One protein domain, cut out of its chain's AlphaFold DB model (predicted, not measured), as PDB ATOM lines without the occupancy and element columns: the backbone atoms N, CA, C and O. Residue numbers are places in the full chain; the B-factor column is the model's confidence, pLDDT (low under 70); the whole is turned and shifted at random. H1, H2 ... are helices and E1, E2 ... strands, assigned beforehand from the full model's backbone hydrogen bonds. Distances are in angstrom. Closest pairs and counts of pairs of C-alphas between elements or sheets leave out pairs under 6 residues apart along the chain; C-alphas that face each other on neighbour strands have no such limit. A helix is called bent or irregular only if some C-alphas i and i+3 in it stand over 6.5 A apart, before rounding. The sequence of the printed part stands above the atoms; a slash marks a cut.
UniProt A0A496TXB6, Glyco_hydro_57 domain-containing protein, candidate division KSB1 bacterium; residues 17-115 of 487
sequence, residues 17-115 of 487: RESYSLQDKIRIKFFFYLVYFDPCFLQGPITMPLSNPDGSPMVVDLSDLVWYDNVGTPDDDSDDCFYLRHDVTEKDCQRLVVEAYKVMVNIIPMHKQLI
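This is residues 17 to 115 of the 487 residues of the protein "Glyco_hydro_57 domain-containing protein" of candidate division KSB1 bacterium (UniProt A0A496TXB6). Two helices, H1 and the much longer H3, run the same way, offset along their length so that the later part of H1 lies beside the first turns of H3; together they make the long axis of a loose body. Two small strand hairpins are spaced along this axis: E1 and E2 pack on the later part of H3, while E3 and E4 reach away from the helices, and the loop residues 73 to 78 stick out beyond them. The short helix H2 sits between the hairpins. The printed part has 99 residues, with three named helices and four named strands in the order H1, H2, E1, E2, E3, E4, H3; each sheet is one antiparallel pair, and the class is mixed, helices and strands. The whole is loose, with a radius of gyration of the C-alphas of 15.7 A and spans of 48 by 36 by 21 A.

H1, residues 22 to 34, touches H3, residues 90 to 114, at a shallow tilt of 10 degrees, the same way; their closest C-alphas, of Phe 30 and Cys 93, are 5.1 A apart. H3 touches H1 with residues 90 to 97 alone. H2, residues 39 to 42, touches no helix; its closest C-alpha to E3, residues 66 to 69, is that of Leu 42, 6.3 A from that of Val 66. E1, residues 46 to 51, and E2, residues 57 to 60, form an antiparallel hairpin at 137 degrees, with N 46 and O 60 within hydrogen-bond range at 2.8 A. The closest C-alphas of E1 and H3, of Pro 49 and Met 110, are 6.0 A apart; those of E2 and H3, of Val 60 and Glu 99, are 5.9 A apart. E3 and E4, residues 81 to 84, form the other antiparallel hairpin, at 152 degrees, with N 67 and O 83 at 2.8 A. H1 is apart from both hairpins, and E3 is apart from H3. Every O i to N i+4 pair is within hydrogen-bond range in H1, and 19 of 21 are in H3; H2 is too short for such a pair.

H1 begins at C-alpha 22 (149.666, 166.274, 176.126) and is 18.3 A long. H2 is 5.2 A long, E1 12.4 A, E2 9.8 A, E3 10.0 A and E4 10.2 A. H3, 36.4 A long, ends at C-alpha 114 (180.440, 138.960, 161.020). It is irregular, with C-alphas 105 and 108 7.1 A apart, and has a kink of 38 degrees near residue 108.

The C-alphas farthest apart, of Ser 19 and Ile 115, are 51.0 A apart. The printed part has no cut. The link from E3 to E4, 11 residues, is long; the others are tight. Mean pLDDT of the printed part is 89.6, with residues 70 to 75 under 70.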
ATOM      1  N   ARG A  17     146.580 171.369 165.003       81.81
ATOM      2  CA  ARG A  17     147.792 171.179 165.831       81.81
ATOM      3  C   ARG A  17     147.626 171.722 167.258       81.81
ATOM      4  O   ARG A  17     148.192 171.168 168.198       81.81
ATOM      5  N   GLU A  18     146.812 172.758 167.432       86.06
ATOM      6  CA  GLU A  18     146.532 173.381 168.733       86.06
ATOM      7  C   GLU A  18     145.636 172.518 169.633       86.06
ATOM      8  O   GLU A  18     145.689 172.647 170.852       86.06
ATOM      9  N   SER A  19     144.847 171.600 169.059       88.94
ATOM     10  CA  SER A  19     143.924 170.740 169.815       88.94
ATOM     11  C   SER A  19     144.545 169.422 170.284       88.94
ATOM     12  O   SER A  19     143.856 168.574 170.855       88.94
ATOM     13  N   TYR A  20     145.846 169.221 170.054       89.81
ATOM     14  CA  TYR A  20     146.564 168.058 170.570       89.81
ATOM     15  C   TYR A  20     146.797 168.207 172.070       89.81
ATOM     16  O   TYR A  20     147.548 169.075 172.523       89.81
ATOM     17  N   SER A  21     146.181 167.305 172.832       92.75
ATOM     18  CA  SER A  21     146.452 167.151 174.256       92.75
ATOM     19  C   SER A  21     147.901 166.717 174.492       92.75
ATOM     20  O   SER A  21     148.587 166.240 173.582       92.75
ATOM     21  N   LEU A  22     148.371 166.833 175.736       92.06
ATOM     22  CA  LEU A  22     149.666 166.274 176.126       92.06
ATOM     23  C   LEU A  22     149.749 164.773 175.797       92.06
ATOM     24  O   LEU A  22     150.752 164.324 175.250       92.06
ATOM     25  N   GLN A  23     148.670 164.025 176.044       93.00
ATOM     26  CA  GLN A  23     148.627 162.592 175.767       93.00
ATOM     27  C   GLN A  23     148.704 162.280 174.268       93.00
ATOM     28  O   GLN A  23     149.365 161.320 173.876       93.00
ATOM     29  N   ASP A  24     148.085 163.099 173.411       91.12
ATOM     30  CA  ASP A  24     148.234 162.931 171.962       91.12
ATOM     31  C   ASP A  24     149.692 163.142 171.525       91.12
ATOM     32  O   ASP A  24     150.204 162.387 170.704       91.12
ATOM     33  N   LYS A  25     150.378 164.150 172.083       91.00
ATOM     34  CA  LYS A  25     151.790 164.437 171.770       91.00
ATOM     35  C   LYS A  25     152.715 163.310 172.232       91.00
ATOM     36  O   LYS A  25     153.622 162.938 171.496       91.00
ATOM     37  N   ILE A  26     152.456 162.747 173.414       93.00
ATOM     38  CA  ILE A  26     153.169 161.572 173.933       93.00
ATOM     39  C   ILE A  26     152.989 160.381 172.985       93.00
ATOM     40  O   ILE A  26     153.975 159.775 172.582       93.00
ATOM     41  N   ARG A  27     151.753 160.092 172.554       91.56
ATOM     42  CA  ARG A  27     151.473 159.006 171.601       91.56
ATOM     43  C   ARG A  27     152.158 159.224 170.252       91.56
ATOM     44  O   ARG A  27     152.760 158.291 169.741       91.56
ATOM     45  N   ILE A  28     152.110 160.437 169.697       89.00
ATOM     46  CA  ILE A  28     152.811 160.759 168.441       89.00
ATOM     47  C   ILE A  28     154.306 160.485 168.574       89.00
ATOM     48  O   ILE A  28     154.873 159.808 167.726       89.00
ATOM     49  N   LYS A  29     154.934 160.982 169.644       91.50
ATOM     50  CA  LYS A  29     156.357 160.757 169.898       91.50
ATOM     51  C   LYS A  29     156.674 159.266 170.024       91.50
ATOM     52  O   LYS A  29     157.627 158.806 169.414       91.50
ATOM     53  N   PHE A  30     155.881 158.524 170.792       94.56
ATOM     54  CA  PHE A  30     156.055 157.084 170.965       94.56
ATOM     55  C   PHE A  30     156.017 156.339 169.632       94.56
ATOM     56  O   PHE A  30     156.967 155.634 169.311       94.56
ATOM     57  N   PHE A  31     154.962 156.540 168.835       90.88
ATOM     58  CA  PHE A  31     154.829 155.853 167.551       90.88
ATOM     59  C   PHE A  31     155.897 156.284 166.551       90.88
ATOM     60  O   PHE A  31     156.359 155.435 165.806       90.88
ATOM     61  N   PHE A  32     156.326 157.552 166.578       88.44
ATOM     62  CA  PHE A  32     157.427 158.031 165.744       88.44
ATOM     63  C   PHE A  32     158.731 157.280 166.016       88.44
ATOM     64  O   PHE A  32     159.438 156.985 165.073       88.44
ATOM     65  N   TYR A  33     159.061 156.955 167.269       89.62
ATOM     66  CA  TYR A  33     160.263 156.163 167.550       89.62
ATOM     67  C   TYR A  33     160.046 154.669 167.323       89.62
ATOM     68  O   TYR A  33     160.934 154.008 166.800       89.62
ATOM     69  N   LEU A  34     158.888 154.134 167.723       91.50
ATOM     70  CA  LEU A  34     158.621 152.697 167.678       91.50
ATOM     71  C   LEU A  34     158.666 152.134 166.250       91.50
ATOM     72  O   LEU A  34     159.191 151.046 166.062       91.50
ATOM     73  N   VAL A  35     158.143 152.872 165.264       86.62
ATOM     74  CA  VAL A  35     158.077 152.443 163.852       86.62
ATOM     75  C   VAL A  35     159.448 152.184 163.219       86.62
ATOM     76  O   VAL A  35     159.528 151.433 162.259       86.62
ATOM     77  N   TYR A  36     160.526 152.754 163.762       86.31
ATOM     78  CA  TYR A  36     161.886 152.525 163.261       86.31
ATOM     79  C   TYR A  36     162.587 151.316 163.898       86.31
ATOM     80  O   TYR A  36     163.758 151.070 163.614       86.31
ATOM     81  N   PHE A  37     161.924 150.586 164.799       88.88
ATOM     82  CA  PHE A  37     162.454 149.326 165.310       88.88
ATOM     83  C   PHE A  37     161.956 148.166 164.459       88.88
ATOM     84  O   PHE A  37     160.750 148.013 164.279       88.88
ATOM     85  N   ASP A  38     162.891 147.307 164.054       85.44
ATOM     86  CA  ASP A  38     162.580 146.015 163.446       85.44
ATOM     87  C   ASP A  38     161.560 145.246 164.319       85.44
ATOM     88  O   ASP A  38     161.738 145.169 165.551       85.44
ATOM     89  N   PRO A  39     160.503 144.658 163.726       84.19
ATOM     90  CA  PRO A  39     159.473 143.924 164.457       84.19
ATOM     91  C   PRO A  39     159.998 142.815 165.380       84.19
ATOM     92  O   PRO A  39     159.338 142.479 166.367       84.19
ATOM     93  N   CYS A  40     161.188 142.261 165.138       84.25
ATOM     94  CA  CYS A  40     161.814 141.269 166.010       84.25
ATOM     95  C   CYS A  40     162.060 141.807 167.430       84.25
ATOM     96  O   CYS A  40     161.926 141.052 168.397       84.25
ATOM     97  N   PHE A  41     162.329 143.109 167.599       90.19
ATOM     98  CA  PHE A  41     162.453 143.736 168.924       90.19
ATOM     99  C   PHE A  41     161.134 143.763 169.707       90.19
ATOM    100  O   PHE A  41     161.145 143.908 170.932       90.19
ATOM    101  N   LEU A  42     159.999 143.617 169.018       87.62
ATOM    102  CA  LEU A  42     158.657 143.615 169.603       87.62
ATOM    103  C   LEU A  42     158.221 142.215 170.064       87.62
ATOM    104  O   LEU A  42     157.193 142.074 170.725       87.62
ATOM    105  N   GLN A  43     158.980 141.169 169.727       85.12
ATOM    106  CA  GLN A  43     158.614 139.779 170.022       85.12
ATOM    107  C   GLN A  43     159.303 139.229 171.275       85.12
ATOM    108  O   GLN A  43     158.791 138.300 171.902       85.12
ATOM    109  N   GLY A  44     160.435 139.810 171.676       90.19
ATOM    110  CA  GLY A  44     161.134 139.429 172.895       90.19
ATOM    111  C   GLY A  44     162.518 140.066 173.032       90.19
ATOM    112  O   GLY A  44     162.909 140.900 172.214       90.19
ATOM    113  N   PRO A  45     163.279 139.666 174.065       94.56
ATOM    114  CA  PRO A  45     164.583 140.240 174.349       94.56
ATOM    115  C   PRO A  45     165.645 139.807 173.337       94.56
ATOM    116  O   PRO A  45     165.875 138.616 173.119       94.56
ATOM    117  N   ILE A  46     166.380 140.783 172.804       94.94
ATOM    118  CA  ILE A  46     167.533 140.591 171.921       94.94
ATOM    119  C   ILE A  46     168.794 141.060 172.645       94.94
ATOM    120  O   ILE A  46     168.902 142.210 173.076       94.94
ATOM    121  N   THR A  47     169.765 140.154 172.785       95.88
ATOM    122  CA  THR A  47     171.069 140.466 173.389       95.88
ATOM    123  C   THR A  47     171.994 141.087 172.351       95.88
ATOM    124  O   THR A  47     172.243 140.502 171.299       95.88
ATOM    125  N   MET A  48     172.516 142.265 172.668       95.94
ATOM    126  CA  MET A  48     173.408 143.037 171.816       95.94
ATOM    127  C   MET A  48     174.875 142.580 171.938       95.94
ATOM    128  O   MET A  48     175.267 142.053 172.982       95.94
ATOM    129  N   PRO A  49     175.714 142.815 170.909       95.19
ATOM    130  CA  PRO A  49     177.154 142.537 170.950       95.19
ATOM    131  C   PRO A  49     177.923 143.184 172.110       95.19
ATOM    132  O   PRO A  49     178.838 142.572 172.664       95.19
ATOM    133  N   LEU A  50     177.607 144.434 172.450       96.56
ATOM    134  CA  LEU A  50     178.223 145.162 173.555       96.56
ATOM    135  C   LEU A  50     177.557 144.808 174.887       96.56
ATOM    136  O   LEU A  50     176.392 144.435 174.953       96.56
ATOM    137  N   SER A  51     178.298 144.972 175.979       96.19
ATOM    138  CA  SER A  51     177.759 144.908 177.342       96.19
ATOM    139  C   SER A  51     177.489 146.313 177.886       96.19
ATOM    140  O   SER A  51     178.046 147.299 177.401       96.19
ATOM    141  N   ASN A  52     176.645 146.409 178.909       93.56
ATOM    142  CA  ASN A  52     176.455 147.643 179.666       93.56
ATOM    143  C   ASN A  52     177.740 148.014 180.443       93.56
ATOM    144  O   ASN A  52     178.585 147.147 180.683       93.56
ATOM    145  N   PRO A  53     177.891 149.275 180.899       93.25
ATOM    146  CA  PRO A  53     179.067 149.709 181.663       93.25
ATOM    147  C   PRO A  53     179.328 148.927 182.960       93.25
ATOM    148  O   PRO A  53     180.461 148.881 183.430       93.25
ATOM    149  N   ASP A  54     178.295 148.314 183.540       95.19
ATOM    150  CA  ASP A  54     178.386 147.465 184.735       95.19
ATOM    151  C   ASP A  54     178.761 146.000 184.427       95.19
ATOM    152  O   ASP A  54     178.853 145.178 185.338       95.19
ATOM    153  N   GLY A  55     178.985 145.667 183.151       95.00
ATOM    154  CA  GLY A  55     179.322 144.327 182.674       95.00
ATOM    155  C   GLY A  55     178.119 143.414 182.423       95.00
ATOM    156  O   GLY A  55     178.310 142.280 181.987       95.00
ATOM    157  N   SER A  56     176.888 143.869 182.668       96.38
ATOM    158  CA  SER A  56     175.688 143.091 182.342       96.38
ATOM    159  C   SER A  56     175.437 143.040 180.824       96.38
ATOM    160  O   SER A  56     175.828 143.966 180.103       96.38
ATOM    161  N   PRO A  57     174.779 141.985 180.300       96.75
ATOM    162  CA  PRO A  57     174.391 141.935 178.892       96.75
ATOM    163  C   PRO A  57     173.520 143.137 178.519       96.75
ATOM    164  O   PRO A  57     172.532 143.434 179.196       96.75
ATOM    165  N   MET A  58     173.869 143.828 177.435       97.38
ATOM    166  CA  MET A  58     172.998 144.860 176.889       97.38
ATOM    167  C   MET A  58     171.867 144.168 176.132       97.38
ATOM    168  O   MET A  58     172.108 143.410 175.198       97.38
ATOM    169  N   VAL A  59     170.631 144.412 176.554       96.56
ATOM    170  CA  VAL A  59     169.435 143.809 175.961       96.56
ATOM    171  C   VAL A  59     168.510 144.918 175.489       96.56
ATOM    172  O   VAL A  59     168.338 145.918 176.199       96.56
ATOM    173  N   VAL A  60     167.936 144.723 174.304       96.19
ATOM    174  CA  VAL A  60     166.798 145.489 173.793       96.19
ATOM    175  C   VAL A  60     165.593 144.561 173.792       96.19
ATOM    176  O   VAL A  60     165.647 143.473 173.228       96.19
ATOM    177  N   ASP A  61     164.526 144.979 174.454       94.06
ATOM    178  CA  ASP A  61     163.255 144.261 174.514       94.06
ATOM    179  C   ASP A  61     162.153 145.312 174.516       94.06
ATOM    180  O   ASP A  61     162.168 146.196 175.374       94.06
ATOM    181  N   LEU A  62     161.247 145.260 173.548       94.25
ATOM    182  CA  LEU A  62     160.087 146.146 173.447       94.25
ATOM    183  C   LEU A  62     158.773 145.353 173.485       94.25
ATOM    184  O   LEU A  62     157.697 145.919 173.273       94.25
ATOM    185  N   SER A  63     158.844 144.051 173.778       92.50
ATOM    186  CA  SER A  63     157.695 143.143 173.751       92.50
ATOM    187  C   SER A  63     156.640 143.444 174.812       92.50
ATOM    188  O   SER A  63     155.507 142.976 174.708       92.50
ATOM    189  N   ASP A  64     156.974 144.249 175.822       93.62
ATOM    190  CA  ASP A  64     156.052 144.731 176.845       93.62
ATOM    191  C   ASP A  64     155.265 145.981 176.424       93.62
ATOM    192  O   ASP A  64     154.235 146.269 177.033       93.62
ATOM    193  N   LEU A  65     155.692 146.685 175.368       94.12
ATOM    194  CA  LEU A  65     155.029 147.893 174.865       94.12
ATOM    195  C   LEU A  65     153.925 147.560 173.856       94.12
ATOM    196  O   LEU A  65     152.830 148.130 173.899       94.12
ATOM    197  N   VAL A  66     154.212 146.625 172.949       90.62
ATOM    198  CA  VAL A  66     153.336 146.251 171.836       90.62
ATOM    199  C   VAL A  66     153.266 144.737 171.708       90.62
ATOM    200  O   VAL A  66     154.233 144.022 171.950       90.62
ATOM    201  N   TRP A  67     152.087 144.242 171.352       84.19
ATOM    202  CA  TRP A  67     151.872 142.879 170.898       84.19
ATOM    203  C   TRP A  67     151.489 142.894 169.416       84.19
ATOM    204  O   TRP A  67     150.774 143.784 168.956       84.19
ATOM    205  N   TYR A  68     151.995 141.895 168.708       76.50
ATOM    206  CA  TYR A  68     151.860 141.676 167.279       76.50
ATOM    207  C   TYR A  68     150.929 140.481 167.025       76.50
ATOM    208  O   TYR A  68     151.195 139.383 167.528       76.50
ATOM    209  N   ASP A  69     149.827 140.709 166.306       72.94
ATOM    210  CA  ASP A  69     148.923 139.658 165.827       72.94
ATOM    211  C   ASP A  69     149.252 139.314 164.372       72.94
ATOM    212  O   ASP A  69     149.089 140.163 163.500       72.94
ATOM    213  N   ASN A  70     149.692 138.076 164.133       66.94
ATOM    214  CA  ASN A  70     150.084 137.550 162.821       66.94
ATOM    215  C   ASN A  70     149.158 136.438 162.313       66.94
ATOM    216  O   ASN A  70     149.551 135.594 161.505       66.94
ATOM    217  N   VAL A  71     147.941 136.363 162.856       59.53
ATOM    218  CA  VAL A  71     146.997 135.270 162.576       59.53
ATOM    219  C   VAL A  71     146.267 135.459 161.229       59.53
ATOM    220  O   VAL A  71     145.602 134.529 160.771       59.53
ATOM    221  N   GLY A  72     146.400 136.625 160.584       58.06
ATOM    222  CA  GLY A  72     145.735 136.989 159.325       58.06
ATOM    223  C   GLY A  72     146.298 136.266 158.099       58.06
ATOM    224  O   GLY A  72     145.639 135.369 157.556       58.06
ATOM    225  N   THR A  73     147.542 136.577 157.718       61.34
ATOM    226  CA  THR A  73     148.275 135.907 156.632       61.34
ATOM    227  C   THR A  73     149.742 135.625 156.994       61.34
ATOM    228  O   THR A  73     150.577 136.518 156.919       61.34
ATOM    229  N   PRO A  74     150.125 134.365 157.301       64.06
ATOM    230  CA  PRO A  74     151.497 134.017 157.705       64.06
ATOM    231  C   PRO A  74     152.614 134.377 156.712       64.06
ATOM    232  O   PRO A  74     153.779 134.352 157.099       64.06
ATOM    233  N   ASP A  75     152.262 134.689 155.461       67.31
ATOM    234  CA  ASP A  75     153.179 134.981 154.353       67.31
ATOM    235  C   ASP A  75     152.966 136.400 153.765       67.31
ATOM    236  O   ASP A  75     153.507 136.717 152.704       67.31
ATOM    237  N   ASP A  76     152.161 137.249 154.418       73.56
ATOM    238  CA  ASP A  76     151.870 138.621 153.982       73.56
ATOM    239  C   ASP A  76     151.628 139.521 155.204       73.56
ATOM    240  O   ASP A  76     150.636 139.365 155.908       73.56
ATOM    241  N   ASP A  77     152.547 140.455 155.448       74.12
ATOM    242  CA  ASP A  77     152.496 141.374 156.594       74.12
ATOM    243  C   ASP A  77     151.506 142.533 156.398       74.12
ATOM    244  O   ASP A  77     151.321 143.360 157.292       74.12
ATOM    245  N   SER A  78     150.873 142.655 155.227       72.31
ATOM    246  CA  SER A  78     150.026 143.813 154.921       72.31
ATOM    247  C   SER A  78     148.750 143.897 155.768       72.31
ATOM    248  O   SER A  78     148.137 144.968 155.835       72.31
ATOM    249  N   ASP A  79     148.352 142.804 156.423       71.50
ATOM    250  CA  ASP A  79     147.220 142.755 157.350       71.50
ATOM    251  C   ASP A  79     147.624 142.692 158.833       71.50
ATOM    252  O   ASP A  79     146.751 142.692 159.713       71.50
ATOM    253  N   ASP A  80     148.929 142.729 159.116       77.69
ATOM    254  CA  ASP A  80     149.458 142.639 160.468       77.69
ATOM    255  C   ASP A  80     148.984 143.805 161.340       77.69
ATOM    256  O   ASP A  80     149.064 144.990 160.995       77.69
ATOM    257  N   CYS A  81     148.507 143.461 162.537       80.69
ATOM    258  CA  CYS A  81     147.983 144.428 163.488       80.69
ATOM    259  C   CYS A  81     148.850 144.499 164.748       80.69
ATOM    260  O   CYS A  81     149.110 143.504 165.427       80.69
ATOM    261  N   PHE A  82     149.237 145.725 165.107       85.25
ATOM    262  CA  PHE A  82     150.005 146.022 166.313       85.25
ATOM    263  C   PHE A  82     149.109 146.653 167.380       85.25
ATOM    264  O   PHE A  82     148.466 147.683 167.157       85.25
ATOM    265  N   TYR A  83     149.105 146.065 168.574       88.38
ATOM    266  CA  TYR A  83     148.274 146.498 169.690       88.38
ATOM    267  C   TYR A  83     149.130 146.911 170.881       88.38
ATOM    268  O   TYR A  83     149.997 146.170 171.342       88.38
ATOM    269  N   LEU A  84     148.847 148.093 171.425       92.69
ATOM    270  CA  LEU A  84     149.456 148.544 172.673       92.69
ATOM    271  C   LEU A  84     149.083 147.592 173.814       92.69
ATOM    272  O   LEU A  84     147.907 147.277 174.009       92.69
ATOM    273  N   ARG A  85     150.068 147.190 174.617       93.12
ATOM    274  CA  ARG A  85     149.821 146.388 175.827       93.12
ATOM    275  C   ARG A  85     149.360 147.226 177.016       93.12
ATOM    276  O   ARG A  85     148.723 146.700 177.925       93.12
ATOM    277  N   HIS A  86     149.673 148.517 177.012       93.31
ATOM    278  CA  HIS A  86     149.237 149.476 178.021       93.31
ATOM    279  C   HIS A  86     149.180 150.896 177.446       93.31
ATOM    280  O   HIS A  86     149.614 151.158 176.323       93.31
ATOM    281  N   ASP A  87     148.642 151.835 178.224       93.62
ATOM    282  CA  ASP A  87     148.665 153.244 177.845       93.62
ATOM    283  C   ASP A  87     150.099 153.776 177.770       93.62
ATOM    284  O   ASP A  87     150.895 153.596 178.692       93.62
ATOM    285  N   VAL A  88     150.402 154.466 176.668       95.56
ATOM    286  CA  VAL A  88     151.708 155.084 176.418       95.56
ATOM    287  C   VAL A  88     151.979 156.199 177.423       95.56
ATOM    288  O   VAL A  88     151.161 157.108 177.603       95.56
ATOM    289  N   THR A  89     153.172 156.185 178.001       96.19
ATOM    290  CA  THR A  89     153.660 157.193 178.938       96.19
ATOM    291  C   THR A  89     154.886 157.936 178.401       96.19
ATOM    292  O   THR A  89     155.558 157.522 177.454       96.19
ATOM    293  N   GLU A  90     155.224 159.050 179.051       95.50
ATOM    294  CA  GLU A  90     156.475 159.771 178.787       95.50
ATOM    295  C   GLU A  90     157.713 158.896 179.055       95.50
ATOM    296  O   GLU A  90     158.713 159.005 178.346       95.50
ATOM    297  N   LYS A  91     157.633 157.994 180.043       96.56
ATOM    298  CA  LYS A  91     158.716 157.068 180.389       96.56
ATOM    299  C   LYS A  91     158.984 156.070 179.261       96.56
ATOM    300  O   LYS A  91     160.145 155.785 178.984       96.56
ATOM    301  N   ASP A  92     157.943 155.599 178.579       96.88
ATOM    302  CA  ASP A  92     158.091 154.695 177.430       96.88
ATOM    303  C   ASP A  92     158.805 155.395 176.276       96.88
ATOM    304  O   ASP A  92     159.710 154.838 175.665       96.88
ATOM    305  N   CYS A  93     158.473 156.666 176.036       95.62
ATOM    306  CA  CYS A  93     159.157 157.466 175.024       95.62
ATOM    307  C   CYS A  93     160.643 157.665 175.352       95.62
ATOM    308  O   CYS A  93     161.491 157.554 174.473       95.62
ATOM    309  N   GLN A  94     160.969 157.962 176.615       95.12
ATOM    310  CA  GLN A  94     162.360 158.085 177.062       95.12
ATOM    311  C   GLN A  94     163.112 156.760 176.918       95.12
ATOM    312  O   GLN A  94     164.262 156.755 176.485       95.12
ATOM    313  N   ARG A  95     162.455 155.636 177.232       95.75
ATOM    314  CA  ARG A  95     163.011 154.298 177.029       95.75
ATOM    315  C   ARG A  95     163.294 154.031 175.555       95.75
ATOM    316  O   ARG A  95     164.406 153.623 175.261       95.75
ATOM    317  N   LEU A  96     162.366 154.314 174.638       96.00
ATOM    318  CA  LEU A  96     162.579 154.097 173.199       96.00
ATOM    319  C   LEU A  96     163.828 154.819 172.673       96.00
ATOM    320  O   LEU A  96     164.580 154.236 171.904       96.00
ATOM    321  N   VAL A  97     164.111 156.039 173.141       93.88
ATOM    322  CA  VAL A  97     165.353 156.753 172.784       93.88
ATOM    323  C   VAL A  97     166.596 156.005 173.278       93.88
ATOM    324  O   VAL A  97     167.582 155.888 172.552       93.88
ATOM    325  N   VAL A  98     166.560 155.476 174.505       94.62
ATOM    326  CA  VAL A  98     167.663 154.684 175.069       94.62
ATOM    327  C   VAL A  98     167.847 153.373 174.304       94.62
ATOM    328  O   VAL A  98     168.976 153.020 173.974       94.62
ATOM    329  N   GLU A  99     166.763 152.661 174.000       95.69
ATOM    330  CA  GLU A  99     166.808 151.412 173.231       95.69
ATOM    331  C   GLU A  99     167.314 151.651 171.800       95.69
ATOM    332  O   GLU A  99     168.144 150.887 171.312       95.69
ATOM    333  N   ALA A 100     166.926 152.761 171.164       94.50
ATOM    334  CA  ALA A 100     167.412 153.133 169.837       94.50
ATOM    335  C   ALA A 100     168.920 153.403 169.876       94.50
ATOM    336  O   ALA A 100     169.675 152.895 169.048       94.50
ATOM    337  N   TYR A 101     169.387 154.123 170.900       94.25
ATOM    338  CA  TYR A 101     170.815 154.346 171.104       94.25
ATOM    339  C   TYR A 101     171.584 153.034 171.309       94.25
ATOM    340  O   TYR A 101     172.662 152.877 170.737       94.25
ATOM    341  N   LYS A 102     171.034 152.067 172.063       95.50
ATOM    342  CA  LYS A 102     171.642 150.730 172.207       95.50
ATOM    343  C   LYS A 102     171.796 150.036 170.856       95.50
ATOM    344  O   LYS A 102     172.864 149.487 170.600       95.50
ATOM    345  N   VAL A 103     170.779 150.075 169.991       95.06
ATOM    346  CA  VAL A 103     170.878 149.519 168.631       95.06
ATOM    347  C   VAL A 103     171.992 150.230 167.855       95.06
ATOM    348  O   VAL A 103     172.912 149.571 167.371       95.06
ATOM    349  N   MET A 104     171.989 151.567 167.830       95.44
ATOM    350  CA  MET A 104     172.971 152.376 167.094       95.44
ATOM    351  C   MET A 104     174.422 152.074 167.491       95.44
ATOM    352  O   MET A 104     175.266 151.846 166.624       95.44
ATOM    353  N   VAL A 105     174.734 152.025 168.793       96.31
ATOM    354  CA  VAL A 105     176.112 151.756 169.253       96.31
ATOM    355  C   VAL A 105     176.575 150.326 168.964       96.31
ATOM    356  O   VAL A 105     177.773 150.051 169.022       96.31
ATOM    357  N   ASN A 106     175.651 149.420 168.633       96.75
ATOM    358  CA  ASN A 106     175.936 148.023 168.322       96.75
ATOM    359  C   ASN A 106     176.048 147.707 166.829       96.75
ATOM    360  O   ASN A 106     176.515 146.614 166.504       96.75
ATOM    361  N   ILE A 107     175.728 148.646 165.930       95.44
ATOM    362  CA  ILE A 107     175.835 148.440 164.476       95.44
ATOM    363  C   ILE A 107     177.262 148.015 164.101       95.44
ATOM    364  O   ILE A 107     177.470 146.922 163.575       95.44
ATOM    365  N   ILE A 108     178.273 148.829 164.417       96.88
ATOM    366  CA  ILE A 108     179.676 148.512 164.096       96.88
ATOM    367  C   ILE A 108     180.166 147.243 164.827       96.88
ATOM    368  O   ILE A 108     180.770 146.386 164.179       96.88
ATOM    369  N   PRO A 109     179.945 147.066 166.147       96.75
ATOM    370  CA  PRO A 109     180.278 145.821 166.843       96.75
ATOM    371  C   PRO A 109     179.703 144.552 166.204       96.75
ATOM    372  O   PRO A 109     180.433 143.568 166.091       96.75
ATOM    373  N   MET A 110     178.447 144.572 165.745       96.00
ATOM    374  CA  MET A 110     177.832 143.440 165.043       96.00
ATOM    375  C   MET A 110     178.596 143.117 163.755       96.00
ATOM    376  O   MET A 110     179.028 141.989 163.529       96.00
ATOM    377  N   HIS A 111     178.866 144.143 162.952       96.62
ATOM    378  CA  HIS A 111     179.646 144.022 161.726       96.62
ATOM    379  C   HIS A 111     181.051 143.445 161.977       96.62
ATOM    380  O   HIS A 111     181.503 142.578 161.231       96.62
ATOM    381  N   LYS A 112     181.724 143.827 163.072       96.25
ATOM    382  CA  LYS A 112     183.021 143.240 163.470       96.25
ATOM    383  C   LYS A 112     182.950 141.751 163.805       96.25
ATOM    384  O   LYS A 112     183.955 141.063 163.647       96.25
ATOM    385  N   GLN A 113     181.817 141.250 164.293       95.38
ATOM    386  CA  GLN A 113     181.643 139.820 164.571       95.38
ATOM    387  C   GLN A 113     181.428 139.011 163.286       95.38
ATOM    388  O   GLN A 113     181.849 137.858 163.210       95.38
ATOM    389  N   LEU A 114     180.792 139.617 162.279       96.44
ATOM    390  CA  LEU A 114     180.440 138.960 161.020       96.44
ATOM    391  C   LEU A 114     181.537 139.053 159.954       96.44
ATOM    392  O   LEU A 114     181.572 138.221 159.045       96.44
ATOM    393  N   ILE A 115     182.417 140.050 160.048       97.19
ATOM    394  CA  ILE A 115     183.396 140.367 159.008       97.19
ATOM    395  C   ILE A 115     184.345 139.199 158.695       97.19
ATOM    396  O   ILE A 115     184.914 138.557 159.584       97.19
TER     397      ILE A 115